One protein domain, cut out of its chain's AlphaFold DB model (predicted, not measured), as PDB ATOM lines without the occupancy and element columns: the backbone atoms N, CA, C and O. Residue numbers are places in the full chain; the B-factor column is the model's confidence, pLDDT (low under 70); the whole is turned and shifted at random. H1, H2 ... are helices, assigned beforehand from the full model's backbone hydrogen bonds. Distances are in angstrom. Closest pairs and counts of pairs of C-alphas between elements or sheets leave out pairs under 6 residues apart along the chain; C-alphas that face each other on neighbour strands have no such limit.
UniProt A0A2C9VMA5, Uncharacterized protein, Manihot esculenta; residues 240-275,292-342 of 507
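This is residues 240 to 275 and 292 to 342 of the 507 residues of an uncharacterized protein of Manihot esculenta (UniProt A0A2C9VMA5). A long helical hairpin, H3 with the shorter H4 side by side, has the L-shaped pair H1 and H2 along one side: H1 meets the hairpin near its turn, and H2 crosses H3. Short H5 folds back beside the end of H4 and reaches H2. The printed part has 87 residues with five named helices, H1 to H5 in chain order, and no named strand: the class is all helix. It is compact, with a radius of gyration of the C-alphas of 13.3 A, yet elongated, spanning 40 by 26 by 21 A.

H1, residues 240 to 254, begins at C-alpha 240 (34.747, -51.729, 31.648) and measures 20.4 A. H2, residues 256 to 275, measures 28.8 A. H3, residues 292 to 314, measures 32.9 A. H4, residues 320 to 331, measures 18.6 A. H5, residues 336 to 342, ends at C-alpha 342 (14.753, -40.552, 28.772).

H3 and H4 form a hairpin at a shallow tilt of 14 degrees, opposite ways; their closest C-alphas, of Leu 306 and Pro 326, are 5.2 A apart. H1 touches residues 310 to 314 of H3, closest at C-alphas 245 and 314, 4.5 A. H2 touches H3 with residues 262 to 269 alone, at a steep tilt of 53 degrees; C-alphas 266 and 300 are closest, 5.1 A. H4 and H5 form a hairpin, with C-alphas 331 and 339 closest at 5.0 A. H5 touches H2, closest at C-alphas 341 and 258, 4.9 A. In H1, H3 and H5 every O i to N i+4 pair is within hydrogen-bond range; in H2 13 of 16 are, in H4 5 of 8.

The C-alphas farthest apart, of Asp 240 and Ala 275, are 42.0 A apart. Residues 276 to 291 are not printed; C-alphas 275 and 292 are 15.6 A apart across this cut. The links printed whole are tight. The pLDDT is under 70 at residues 240 to 244, 265 to 275 and 292 to 296.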
ATOM      1  N   ASP A 240      36.154 -52.142  31.780       53.06
ATOM      2  CA  ASP A 240      34.747 -51.729  31.648       53.06
ATOM      3  C   ASP A 240      34.262 -50.868  32.829       53.06
ATOM      4  O   ASP A 240      33.348 -50.060  32.687       53.06
ATOM      5  N   GLN A 241      34.928 -50.974  33.984       58.62
ATOM      6  CA  GLN A 241      34.704 -50.133  35.163       58.62
ATOM      7  C   GLN A 241      35.132 -48.676  34.919       58.62
ATOM      8  O   GLN A 241      34.351 -47.748  35.144       58.62
ATOM      9  N   ASN A 242      36.347 -48.456  34.400       62.03
ATOM     10  CA  ASN A 242      36.814 -47.123  34.007       62.03
ATOM     11  C   ASN A 242      35.998 -46.576  32.827       62.03
ATOM     12  O   ASN A 242      35.676 -45.386  32.794       62.03
ATOM     13  N   LEU A 243      35.610 -47.449  31.894       65.81
ATOM     14  CA  LEU A 243      34.773 -47.129  30.740       65.81
ATOM     15  C   LEU A 243      33.379 -46.640  31.166       65.81
ATOM     16  O   LEU A 243      32.938 -45.570  30.743       65.81
ATOM     17  N   GLY A 244      32.721 -47.381  32.064       64.38
ATOM     18  CA  GLY A 244      31.417 -47.051  32.631       64.38
ATOM     19  C   GLY A 244      31.432 -45.744  33.416       64.38
ATOM     20  O   GLY A 244      30.560 -44.895  33.220       64.38
ATOM     21  N   ARG A 245      32.466 -45.521  34.235       74.19
ATOM     22  CA  ARG A 245      32.666 -44.262  34.967       74.19
ATOM     23  C   ARG A 245      32.919 -43.075  34.027       74.19
ATOM     24  O   ARG A 245      32.367 -41.999  34.250       74.19
ATOM     25  N   ASN A 246      33.691 -43.267  32.954       77.00
ATOM     26  CA  ASN A 246      33.953 -42.232  31.950       77.00
ATOM     27  C   ASN A 246      32.707 -41.884  31.115       77.00
ATOM     28  O   ASN A 246      32.477 -40.709  30.837       77.00
ATOM     29  N   LEU A 247      31.881 -42.868  30.734       76.88
ATOM     30  CA  LEU A 247      30.620 -42.566  30.052       76.88
ATOM     31  C   LEU A 247      29.586 -41.961  31.011       76.88
ATOM     32  O   LEU A 247      28.908 -41.012  30.636       76.88
ATOM     33  N   THR A 248      29.507 -42.419  32.261       82.31
ATOM     34  CA  THR A 248      28.604 -41.820  33.261       82.31
ATOM     35  C   THR A 248      28.891 -40.328  33.453       82.31
ATOM     36  O   THR A 248      27.961 -39.524  33.422       82.31
ATOM     37  N   SER A 249      30.162 -39.916  33.557       82.31
ATOM     38  CA  SER A 249      30.498 -38.488  33.652       82.31
ATOM     39  C   SER A 249      30.163 -37.713  32.369       82.31
ATOM     40  O   SER A 249      29.587 -36.631  32.454       82.31
ATOM     41  N   LYS A 250      30.430 -38.274  31.180       84.56
ATOM     42  CA  LYS A 250      30.027 -37.671  29.892       84.56
ATOM     43  C   LYS A 250      28.509 -37.508  29.761       84.56
ATOM     44  O   LYS A 250      28.063 -36.472  29.282       84.56
ATOM     45  N   LEU A 251      27.725 -38.484  30.219       86.88
ATOM     46  CA  LEU A 251      26.261 -38.420  30.242       86.88
ATOM     47  C   LEU A 251      25.761 -37.293  31.148       86.88
ATOM     48  O   LEU A 251      24.939 -36.492  30.712       86.88
ATOM     49  N   PHE A 252      26.287 -37.179  32.371       86.19
ATOM     50  CA  PHE A 252      25.933 -36.076  33.271       86.19
ATOM     51  C   PHE A 252      26.298 -34.698  32.698       86.19
ATOM     52  O   PHE A 252      25.527 -33.757  32.865       86.19
ATOM     53  N   MET A 253      27.425 -34.581  31.988       85.81
ATOM     54  CA  MET A 253      27.829 -33.329  31.331       85.81
ATOM     55  C   MET A 253      27.012 -32.998  30.072       85.81
ATOM     56  O   MET A 253      26.854 -31.823  29.752       85.81
ATOM     57  N   ALA A 254      26.497 -34.002  29.356       86.19
ATOM     58  CA  ALA A 254      25.739 -33.818  28.116       86.19
ATOM     59  C   ALA A 254      24.220 -33.675  28.327       86.19
ATOM     60  O   ALA A 254      23.566 -32.980  27.556       86.19
ATOM     61  N   CYS A 255      23.662 -34.296  29.372       88.12
ATOM     62  CA  CYS A 255      22.227 -34.284  29.688       88.12
ATOM     63  C   CYS A 255      21.903 -33.727  31.100       88.12
ATOM     64  O   CYS A 255      21.047 -34.297  31.787       88.12
ATOM     65  N   PRO A 256      22.547 -32.642  31.590       87.62
ATOM     66  CA  PRO A 256      22.407 -32.207  32.985       87.62
ATOM     67  C   PRO A 256      20.967 -31.810  33.342       87.62
ATOM     68  O   PRO A 256      20.485 -32.150  34.421       87.62
ATOM     69  N   ALA A 257      20.259 -31.141  32.425       87.56
ATOM     70  CA  ALA A 257      18.871 -30.729  32.623       87.56
ATOM     71  C   ALA A 257      17.909 -31.928  32.700       87.56
ATOM     72  O   ALA A 257      17.043 -31.963  33.573       87.56
ATOM     73  N   ASP A 258      18.090 -32.931  31.835       89.44
ATOM     74  CA  ASP A 258      17.250 -34.131  31.795       89.44
ATOM     75  C   ASP A 258      17.468 -35.017  33.036       89.44
ATOM     76  O   ASP A 258      16.497 -35.459  33.652       89.44
ATOM     77  N   PHE A 259      18.715 -35.204  33.489       88.81
ATOM     78  CA  PHE A 259      18.988 -35.897  34.754       88.81
ATOM     79  C   PHE A 259      18.448 -35.136  35.972       88.81
ATOM     80  O   PHE A 259      17.855 -35.752  36.858       88.81
ATOM     81  N   HIS A 260      18.600 -33.807  36.016       86.69
ATOM     82  CA  HIS A 260      18.037 -32.984  37.089       86.69
ATOM     83  C   HIS A 260      16.502 -33.064  37.123       86.69
ATOM     84  O   HIS A 260      15.915 -33.209  38.194       86.69
ATOM     85  N   PHE A 261      15.844 -33.031  35.960       87.44
ATOM     86  CA  PHE A 261      14.394 -33.180  35.849       87.44
ATOM     87  C   PHE A 261      13.906 -34.549  36.348       87.44
ATOM     88  O   PHE A 261      12.991 -34.613  37.175       87.44
ATOM     89  N   LEU A 262      14.532 -35.640  35.886       86.56
ATOM     90  CA  LEU A 262      14.167 -36.997  36.297       86.56
ATOM     91  C   LEU A 262      14.373 -37.187  37.806       86.56
ATOM     92  O   LEU A 262      13.422 -37.498  38.526       86.56
ATOM     93  N   PHE A 263      15.585 -36.948  38.317       85.25
ATOM     94  CA  PHE A 263      15.896 -37.187  39.729       85.25
ATOM     95  C   PHE A 263      15.197 -36.192  40.673       85.25
ATOM     96  O   PHE A 263      14.832 -36.568  41.786       85.25
ATOM     97  N   GLY A 264      14.882 -34.971  40.223       76.81
ATOM     98  CA  GLY A 264      14.051 -34.029  40.976       76.81
ATOM     99  C   GLY A 264      12.648 -34.571  41.288       76.81
ATOM    100  O   GLY A 264      12.152 -34.397  42.403       76.81
ATOM    101  N   ARG A 265      12.027 -35.311  40.356       68.38
ATOM    102  CA  ARG A 265      10.726 -35.967  40.597       68.38
ATOM    103  C   ARG A 265      10.807 -37.110  41.611       68.38
ATOM    104  O   ARG A 265       9.863 -37.289  42.383       68.38
ATOM    105  N   MET A 266      11.933 -37.824  41.684       65.25
ATOM    106  CA  MET A 266      12.163 -38.828  42.731       65.25
ATOM    107  C   MET A 266      12.124 -38.184  44.125       65.25
ATOM    108  O   MET A 266      11.384 -38.661  44.986       65.25
ATOM    109  N   THR A 267      12.821 -37.060  44.327       57.34
ATOM    110  CA  THR A 267      12.830 -36.316  45.602       57.34
ATOM    111  C   THR A 267      11.430 -35.862  46.024       57.34
ATOM    112  O   THR A 267      11.042 -36.062  47.175       57.34
ATOM    113  N   ILE A 268      10.632 -35.322  45.094       59.19
ATOM    114  CA  ILE A 268       9.249 -34.893  45.374       59.19
ATOM    115  C   ILE A 268       8.385 -36.090  45.810       59.19
ATOM    116  O   ILE A 268       7.682 -36.003  46.813       59.19
ATOM    117  N   SER A 269       8.494 -37.232  45.119       57.09
ATOM    118  CA  SER A 269       7.735 -38.456  45.438       57.09
ATOM    119  C   SER A 269       8.118 -39.128  46.767       57.09
ATOM    120  O   SER A 269       7.371 -39.966  47.277       57.09
ATOM    121  N   ALA A 270       9.294 -38.796  47.313       53.50
ATOM    122  CA  ALA A 270       9.727 -39.218  48.641       53.50
ATOM    123  C   ALA A 270       9.214 -38.257  49.726       53.50
ATOM    124  O   ALA A 270       8.810 -38.706  50.796       53.50
ATOM    125  N   LEU A 271       9.178 -36.952  49.433       48.72
ATOM    126  CA  LEU A 271       8.705 -35.926  50.359       48.72
ATOM    127  C   LEU A 271       7.188 -36.014  50.598       48.72
ATOM    128  O   LEU A 271       6.764 -35.950  51.750       48.72
ATOM    129  N   THR A 272       6.372 -36.235  49.561       49.41
ATOM    130  CA  THR A 272       4.909 -36.382  49.721       49.41
ATOM    131  C   THR A 272       4.543 -37.534  50.658       49.41
ATOM    132  O   THR A 272       3.781 -37.334  51.598       49.41
ATOM    133  N   LYS A 273       5.211 -38.686  50.522       51.16
ATOM    134  CA  LYS A 273       5.049 -39.853  51.412       51.16
ATOM    135  C   LYS A 273       5.421 -39.593  52.880       51.16
ATOM    136  O   LYS A 273       5.116 -40.425  53.727       51.16
ATOM    137  N   SER A 274       6.097 -38.481  53.183       42.69
ATOM    138  CA  SER A 274       6.356 -38.030  54.560       42.69
ATOM    139  C   SER A 274       5.348 -36.987  55.063       42.69
ATOM    140  O   SER A 274       5.199 -36.832  56.271       42.69
ATOM    141  N   ALA A 275       4.631 -36.310  54.159       42.66
ATOM    142  CA  ALA A 275       3.567 -35.361  54.486       42.66
ATOM    143  C   ALA A 275       2.225 -36.066  54.757       42.66
ATOM    144  O   ALA A 275       1.526 -35.695  55.697       42.66
ATOM    145  N   MET A 292      -3.524 -40.698  40.976       42.59
ATOM    146  CA  MET A 292      -2.385 -39.779  40.810       42.59
ATOM    147  C   MET A 292      -1.130 -40.239  41.577       42.59
ATOM    148  O   MET A 292      -0.034 -40.272  41.015       42.59
ATOM    149  N   HIS A 293      -1.277 -40.662  42.837       53.22
ATOM    150  CA  HIS A 293      -0.167 -41.177  43.640       53.22
ATOM    151  C   HIS A 293       0.377 -42.508  43.089       53.22
ATOM    152  O   HIS A 293       1.589 -42.715  43.125       53.22
ATOM    153  N   SER A 294      -0.470 -43.388  42.534       55.31
ATOM    154  CA  SER A 294      -0.033 -44.660  41.932       55.31
ATOM    155  C   SER A 294       0.803 -44.459  40.663       55.31
ATOM    156  O   SER A 294       1.852 -45.094  40.521       55.31
ATOM    157  N   PHE A 295       0.414 -43.523  39.787       54.62
ATOM    158  CA  PHE A 295       1.202 -43.173  38.602       54.62
ATOM    159  C   PHE A 295       2.565 -42.609  39.002       54.62
ATOM    160  O   PHE A 295       3.591 -43.157  38.602       54.62
ATOM    161  N   HIS A 296       2.598 -41.586  39.863       66.25
ATOM    162  CA  HIS A 296       3.864 -41.001  40.309       66.25
ATOM    163  C   HIS A 296       4.734 -41.980  41.113       66.25
ATOM    164  O   HIS A 296       5.959 -41.899  41.037       66.25
ATOM    165  N   ALA A 297       4.151 -42.949  41.829       72.62
ATOM    166  CA  ALA A 297       4.913 -44.019  42.472       72.62
ATOM    167  C   ALA A 297       5.569 -44.970  41.454       72.62
ATOM    168  O   ALA A 297       6.719 -45.361  41.655       72.62
ATOM    169  N   SER A 298       4.879 -45.308  40.358       79.31
ATOM    170  CA  SER A 298       5.415 -46.135  39.264       79.31
ATOM    171  C   SER A 298       6.526 -45.411  38.489       79.31
ATOM    172  O   SER A 298       7.610 -45.960  38.278       79.31
ATOM    173  N   GLU A 299       6.307 -44.135  38.152       84.38
ATOM    174  CA  GLU A 299       7.317 -43.259  37.542       84.38
ATOM    175  C   GLU A 299       8.570 -43.151  38.419       84.38
ATOM    176  O   GLU A 299       9.684 -43.413  37.959       84.38
ATOM    177  N   ALA A 300       8.395 -42.819  39.702       83.06
ATOM    178  CA  ALA A 300       9.495 -42.673  40.647       83.06
ATOM    179  C   ALA A 300      10.242 -43.990  40.898       83.06
ATOM    180  O   ALA A 300      11.458 -43.965  41.089       83.06
ATOM    181  N   ALA A 301       9.564 -45.142  40.858       85.62
ATOM    182  CA  ALA A 301      10.215 -46.446  40.954       85.62
ATOM    183  C   ALA A 301      11.141 -46.712  39.754       85.62
ATOM    184  O   ALA A 301      12.288 -47.119  39.952       85.62
ATOM    185  N   LYS A 302      10.701 -46.413  38.523       89.25
ATOM    186  CA  LYS A 302      11.548 -46.534  37.320       89.25
ATOM    187  C   LYS A 302      12.714 -45.539  37.322       89.25
ATOM    188  O   LYS A 302      13.843 -45.922  37.025       89.25
ATOM    189  N   VAL A 303      12.483 -44.290  37.732       88.69
ATOM    190  CA  VAL A 303      13.547 -43.276  37.883       88.69
ATOM    191  C   VAL A 303      14.560 -43.674  38.967       88.69
ATOM    192  O   VAL A 303      15.766 -43.530  38.765       88.69
ATOM    193  N   SER A 304      14.098 -44.233  40.087       87.06
ATOM    194  CA  SER A 304      14.953 -44.782  41.148       87.06
ATOM    195  C   SER A 304      15.773 -45.985  40.662       87.06
ATOM    196  O   SER A 304      16.953 -46.108  40.995       87.06
ATOM    197  N   CYS A 305      15.198 -46.835  39.802       90.00
ATOM    198  CA  CYS A 305      15.924 -47.915  39.132       90.00
ATOM    199  C   CYS A 305      17.055 -47.367  38.243       90.00
ATOM    200  O   CYS A 305      18.205 -47.783  38.407       90.00
ATOM    201  N   LEU A 306      16.765 -46.374  37.387       91.94
ATOM    202  CA  LEU A 306      17.771 -45.686  36.567       91.94
ATOM    203  C   LEU A 306      18.900 -45.108  37.434       91.94
ATOM    204  O   LEU A 306      20.071 -45.357  37.151       91.94
ATOM    205  N   TYR A 307      18.562 -44.385  38.509       90.25
ATOM    206  CA  TYR A 307      19.547 -43.832  39.442       90.25
ATOM    207  C   TYR A 307      20.414 -44.937  40.067       90.25
ATOM    208  O   TYR A 307      21.639 -44.873  40.002       90.25
ATOM    209  N   SER A 308      19.789 -45.992  40.605       90.12
ATOM    210  CA  SER A 308      20.487 -47.113  41.247       90.12
ATOM    211  C   SER A 308      21.454 -47.820  40.294       90.12
ATOM    212  O   SER A 308      22.583 -48.125  40.679       90.12
ATOM    213  N   VAL A 309      21.043 -48.064  39.047       89.62
ATOM    214  CA  VAL A 309      21.904 -48.662  38.018       89.62
ATOM    215  C   VAL A 309      23.059 -47.727  37.657       89.62
ATOM    216  O   VAL A 309      24.204 -48.171  37.643       89.62
ATOM    217  N   LEU A 310      22.796 -46.434  37.456       89.06
ATOM    218  CA  LEU A 310      23.822 -45.443  37.124       89.06
ATOM    219  C   LEU A 310      24.873 -45.297  38.242       89.06
ATOM    220  O   LEU A 310      26.072 -45.277  37.962       89.06
ATOM    221  N   THR A 311      24.458 -45.297  39.516       85.69
ATOM    222  CA  THR A 311      25.378 -45.335  40.666       85.69
ATOM    223  C   THR A 311      26.207 -46.623  40.692       85.69
ATOM    224  O   THR A 311      27.413 -46.570  40.920       85.69
ATOM    225  N   LYS A 312      25.598 -47.788  40.430       87.62
ATOM    226  CA  LYS A 312      26.318 -49.075  40.395       87.62
ATOM    227  C   LYS A 312      27.349 -49.137  39.262       87.62
ATOM    228  O   LYS A 312      28.446 -49.634  39.496       87.62
ATOM    229  N   ILE A 313      27.039 -48.598  38.080       84.50
ATOM    230  CA  ILE A 313      27.977 -48.492  36.948       84.50
ATOM    231  C   ILE A 313      29.138 -47.548  37.293       84.50
ATOM    232  O   ILE A 313      30.297 -47.921  37.127       84.50
ATOM    233  N   ASN A 314      28.857 -46.364  37.851       82.75
ATOM    234  CA  ASN A 314      29.892 -45.429  38.313       82.75
ATOM    235  C   ASN A 314      30.838 -46.051  39.358       82.75
ATOM    236  O   ASN A 314      32.028 -45.734  39.386       82.75
ATOM    237  N   ASN A 315      30.310 -46.945  40.197       82.19
ATOM    238  CA  ASN A 315      31.055 -47.661  41.230       82.19
ATOM    239  C   ASN A 315      31.707 -48.968  40.721       82.19
ATOM    240  O   ASN A 315      32.258 -49.716  41.524       82.19
ATOM    241  N   GLY A 316      31.639 -49.269  39.417       78.06
ATOM    242  CA  GLY A 316      32.255 -50.455  38.804       78.06
ATOM    243  C   GLY A 316      31.576 -51.797  39.118       78.06
ATOM    244  O   GLY A 316      32.179 -52.845  38.883       78.06
ATOM    245  N   LEU A 317      30.347 -51.777  39.652       80.44
ATOM    246  CA  LEU A 317      29.589 -52.959  40.097       80.44
ATOM    247  C   LEU A 317      28.666 -53.549  39.010       80.44
ATOM    248  O   LEU A 317      28.197 -54.674  39.152       80.44
ATOM    249  N   LEU A 318      28.392 -52.808  37.933       81.69
ATOM    250  CA  LEU A 318      27.618 -53.271  36.775       81.69
ATOM    251  C   LEU A 318      28.320 -52.883  35.470       81.69
ATOM    252  O   LEU A 318      28.992 -51.852  35.410       81.69
ATOM    253  N   SER A 319      28.118 -53.684  34.420       80.94
ATOM    254  CA  SER A 319      28.525 -53.320  33.063       80.94
ATOM    255  C   SER A 319      27.676 -52.166  32.523       80.94
ATOM    256  O   SER A 319      26.530 -51.949  32.923       80.94
ATOM    257  N   LEU A 320      28.250 -51.424  31.579       79.19
ATOM    258  CA  LEU A 320      27.646 -50.231  30.985       79.19
ATOM    259  C   LEU A 320      26.340 -50.532  30.215       79.19
ATOM    260  O   LEU A 320      25.460 -49.679  30.126       79.19
ATOM    261  N   GLU A 321      26.181 -51.770  29.740       81.44
ATOM    262  CA  GLU A 321      24.955 -52.315  29.137       81.44
ATOM    263  C   GLU A 321      23.733 -52.230  30.053       81.44
ATOM    264  O   GLU A 321      22.623 -51.993  29.575       81.44
ATOM    265  N   ALA A 322      23.925 -52.380  31.370       85.94
ATOM    266  CA  ALA A 322      22.826 -52.395  32.331       85.94
ATOM    267  C   ALA A 322      22.023 -51.082  32.340       85.94
ATOM    268  O   ALA A 322      20.871 -51.088  32.761       85.94
ATOM    269  N   LEU A 323      22.597 -49.973  31.851       87.56
ATOM    270  CA  LEU A 323      21.924 -48.677  31.741       87.56
ATOM    271  C   LEU A 323      20.824 -48.646  30.667       87.56
ATOM    272  O   LEU A 323      19.915 -47.823  30.750       87.56
ATOM    273  N   LEU A 324      20.885 -49.534  29.670       88.06
ATOM    274  CA  LEU A 324      19.988 -49.486  28.518       88.06
ATOM    275  C   LEU A 324      18.555 -49.907  28.875       88.06
ATOM    276  O   LEU A 324      17.612 -49.222  28.484       88.06
ATOM    277  N   GLN A 325      18.376 -50.964  29.676       89.69
ATOM    278  CA  GLN A 325      17.033 -51.423  30.057       89.69
ATOM    279  C   GLN A 325      16.255 -50.374  30.883       89.69
ATOM    280  O   GLN A 325      15.147 -50.048  30.473       89.69
ATOM    281  N   PRO A 326      16.806 -49.739  31.945       90.56
ATOM    282  CA  PRO A 326      16.107 -48.672  32.668       90.56
ATOM    283  C   PRO A 326      15.737 -47.456  31.807       90.56
ATOM    284  O   PRO A 326      14.731 -46.806  32.082       90.56
ATOM    285  N   LEU A 327      16.521 -47.134  30.771       91.44
ATOM    286  CA  LEU A 327      16.172 -46.066  29.825       91.44
ATOM    287  C   LEU A 327      14.992 -46.473  28.932       91.44
ATOM    288  O   LEU A 327      14.059 -45.690  28.770       91.44
ATOM    289  N   ILE A 328      14.982 -47.711  28.428       90.62
ATOM    290  CA  ILE A 328      13.859 -48.273  27.660       90.62
ATOM    291  C   ILE A 328      12.594 -48.374  28.530       90.62
ATOM    292  O   ILE A 328      11.511 -47.990  28.091       90.62
ATOM    293  N   ASP A 329      12.718 -48.801  29.789       90.25
ATOM    294  CA  ASP A 329      11.604 -48.891  30.739       90.25
ATOM    295  C   ASP A 329      10.933 -47.526  30.974       90.25
ATOM    296  O   ASP A 329       9.712 -47.464  31.164       90.25
ATOM    297  N   LEU A 330      11.701 -46.431  30.945       89.75
ATOM    298  CA  LEU A 330      11.186 -45.059  31.026       89.75
ATOM    299  C   LEU A 330      10.506 -44.605  29.724       89.75
ATOM    300  O   LEU A 330       9.516 -43.877  29.799       89.75
ATOM    301  N   CYS A 331      10.946 -45.079  28.552       89.38
ATOM    302  CA  CYS A 331      10.277 -44.808  27.273       89.38
ATOM    303  C   CYS A 331       8.857 -45.411  27.178       89.38
ATOM    304  O   CYS A 331       8.051 -44.948  26.377       89.38
ATOM    305  N   TYR A 332       8.517 -46.393  28.021       88.25
ATOM    306  CA  TYR A 332       7.149 -46.917  28.166       88.25
ATOM    307  C   TYR A 332       6.228 -46.063  29.065       88.25
ATOM    308  O   TYR A 332       5.105 -46.476  29.348       88.25
ATOM    309  N   LEU A 333       6.673 -44.909  29.578       87.88
ATOM    310  CA  LEU A 333       5.828 -44.016  30.379       87.88
ATOM    311  C   LEU A 333       5.081 -43.007  29.498       87.88
ATOM    312  O   LEU A 333       5.663 -42.349  28.639       87.88
ATOM    313  N   GLU A 334       3.787 -42.825  29.764       84.50
ATOM    314  CA  GLU A 334       2.928 -41.897  29.011       84.50
ATOM    315  C   GLU A 334       3.361 -40.426  29.156       84.50
ATOM    316  O   GLU A 334       3.147 -39.619  28.242       84.50
ATOM    317  N   ASN A 335       3.982 -40.105  30.299       87.50
ATOM    318  CA  ASN A 335       4.430 -38.784  30.732       87.50
ATOM    319  C   ASN A 335       5.493 -38.217  29.783       87.50
ATOM    320  O   ASN A 335       6.683 -38.511  29.890       87.50
ATOM    321  N   VAL A 336       5.028 -37.364  28.871       87.56
ATOM    322  CA  VAL A 336       5.774 -36.781  27.745       87.56
ATOM    323  C   VAL A 336       7.124 -36.197  28.158       87.56
ATOM    324  O   VAL A 336       8.100 -36.357  27.434       87.56
ATOM    325  N   TYR A 337       7.214 -35.568  29.331       87.50
ATOM    326  CA  TYR A 337       8.464 -34.992  29.825       87.50
ATOM    327  C   TYR A 337       9.478 -36.062  30.261       87.50
ATOM    328  O   TYR A 337      10.655 -35.957  29.929       87.50
ATOM    329  N   ILE A 338       9.030 -37.113  30.961       89.44
ATOM    330  CA  ILE A 338       9.892 -38.240  31.365       89.44
ATOM    331  C   ILE A 338      10.348 -39.014  30.125       89.44
ATOM    332  O   ILE A 338      11.537 -39.294  29.978       89.44
ATOM    333  N   LEU A 339       9.422 -39.270  29.196       91.56
ATOM    334  CA  LEU A 339       9.703 -39.846  27.884       91.56
ATOM    335  C   LEU A 339      10.767 -39.027  27.138       91.56
ATOM    336  O   LEU A 339      11.806 -39.565  26.774       91.56
ATOM    337  N   CYS A 340      10.566 -37.719  26.982       90.75
ATOM    338  CA  CYS A 340      11.476 -36.823  26.269       90.75
ATOM    339  C   CYS A 340      12.892 -36.780  26.880       90.75
ATOM    340  O   CYS A 340      13.885 -36.906  26.156       90.75
ATOM    341  N   SER A 341      13.000 -36.682  28.209       91.25
ATOM    342  CA  SER A 341      14.291 -36.722  28.905       91.25
ATOM    343  C   SER A 341      14.966 -38.095  28.818       91.25
ATOM    344  O   SER A 341      16.170 -38.164  28.580       91.25
ATOM    345  N   SER A 342      14.208 -39.194  28.934       93.38
ATOM    346  CA  SER A 342      14.753 -40.552  28.772       93.38
ATOM    347  C   SER A 342      15.248 -40.821  27.346       93.38
ATOM    348  O   SER A 342      16.345 -41.351  27.190       93.38
TER     349      SER A 342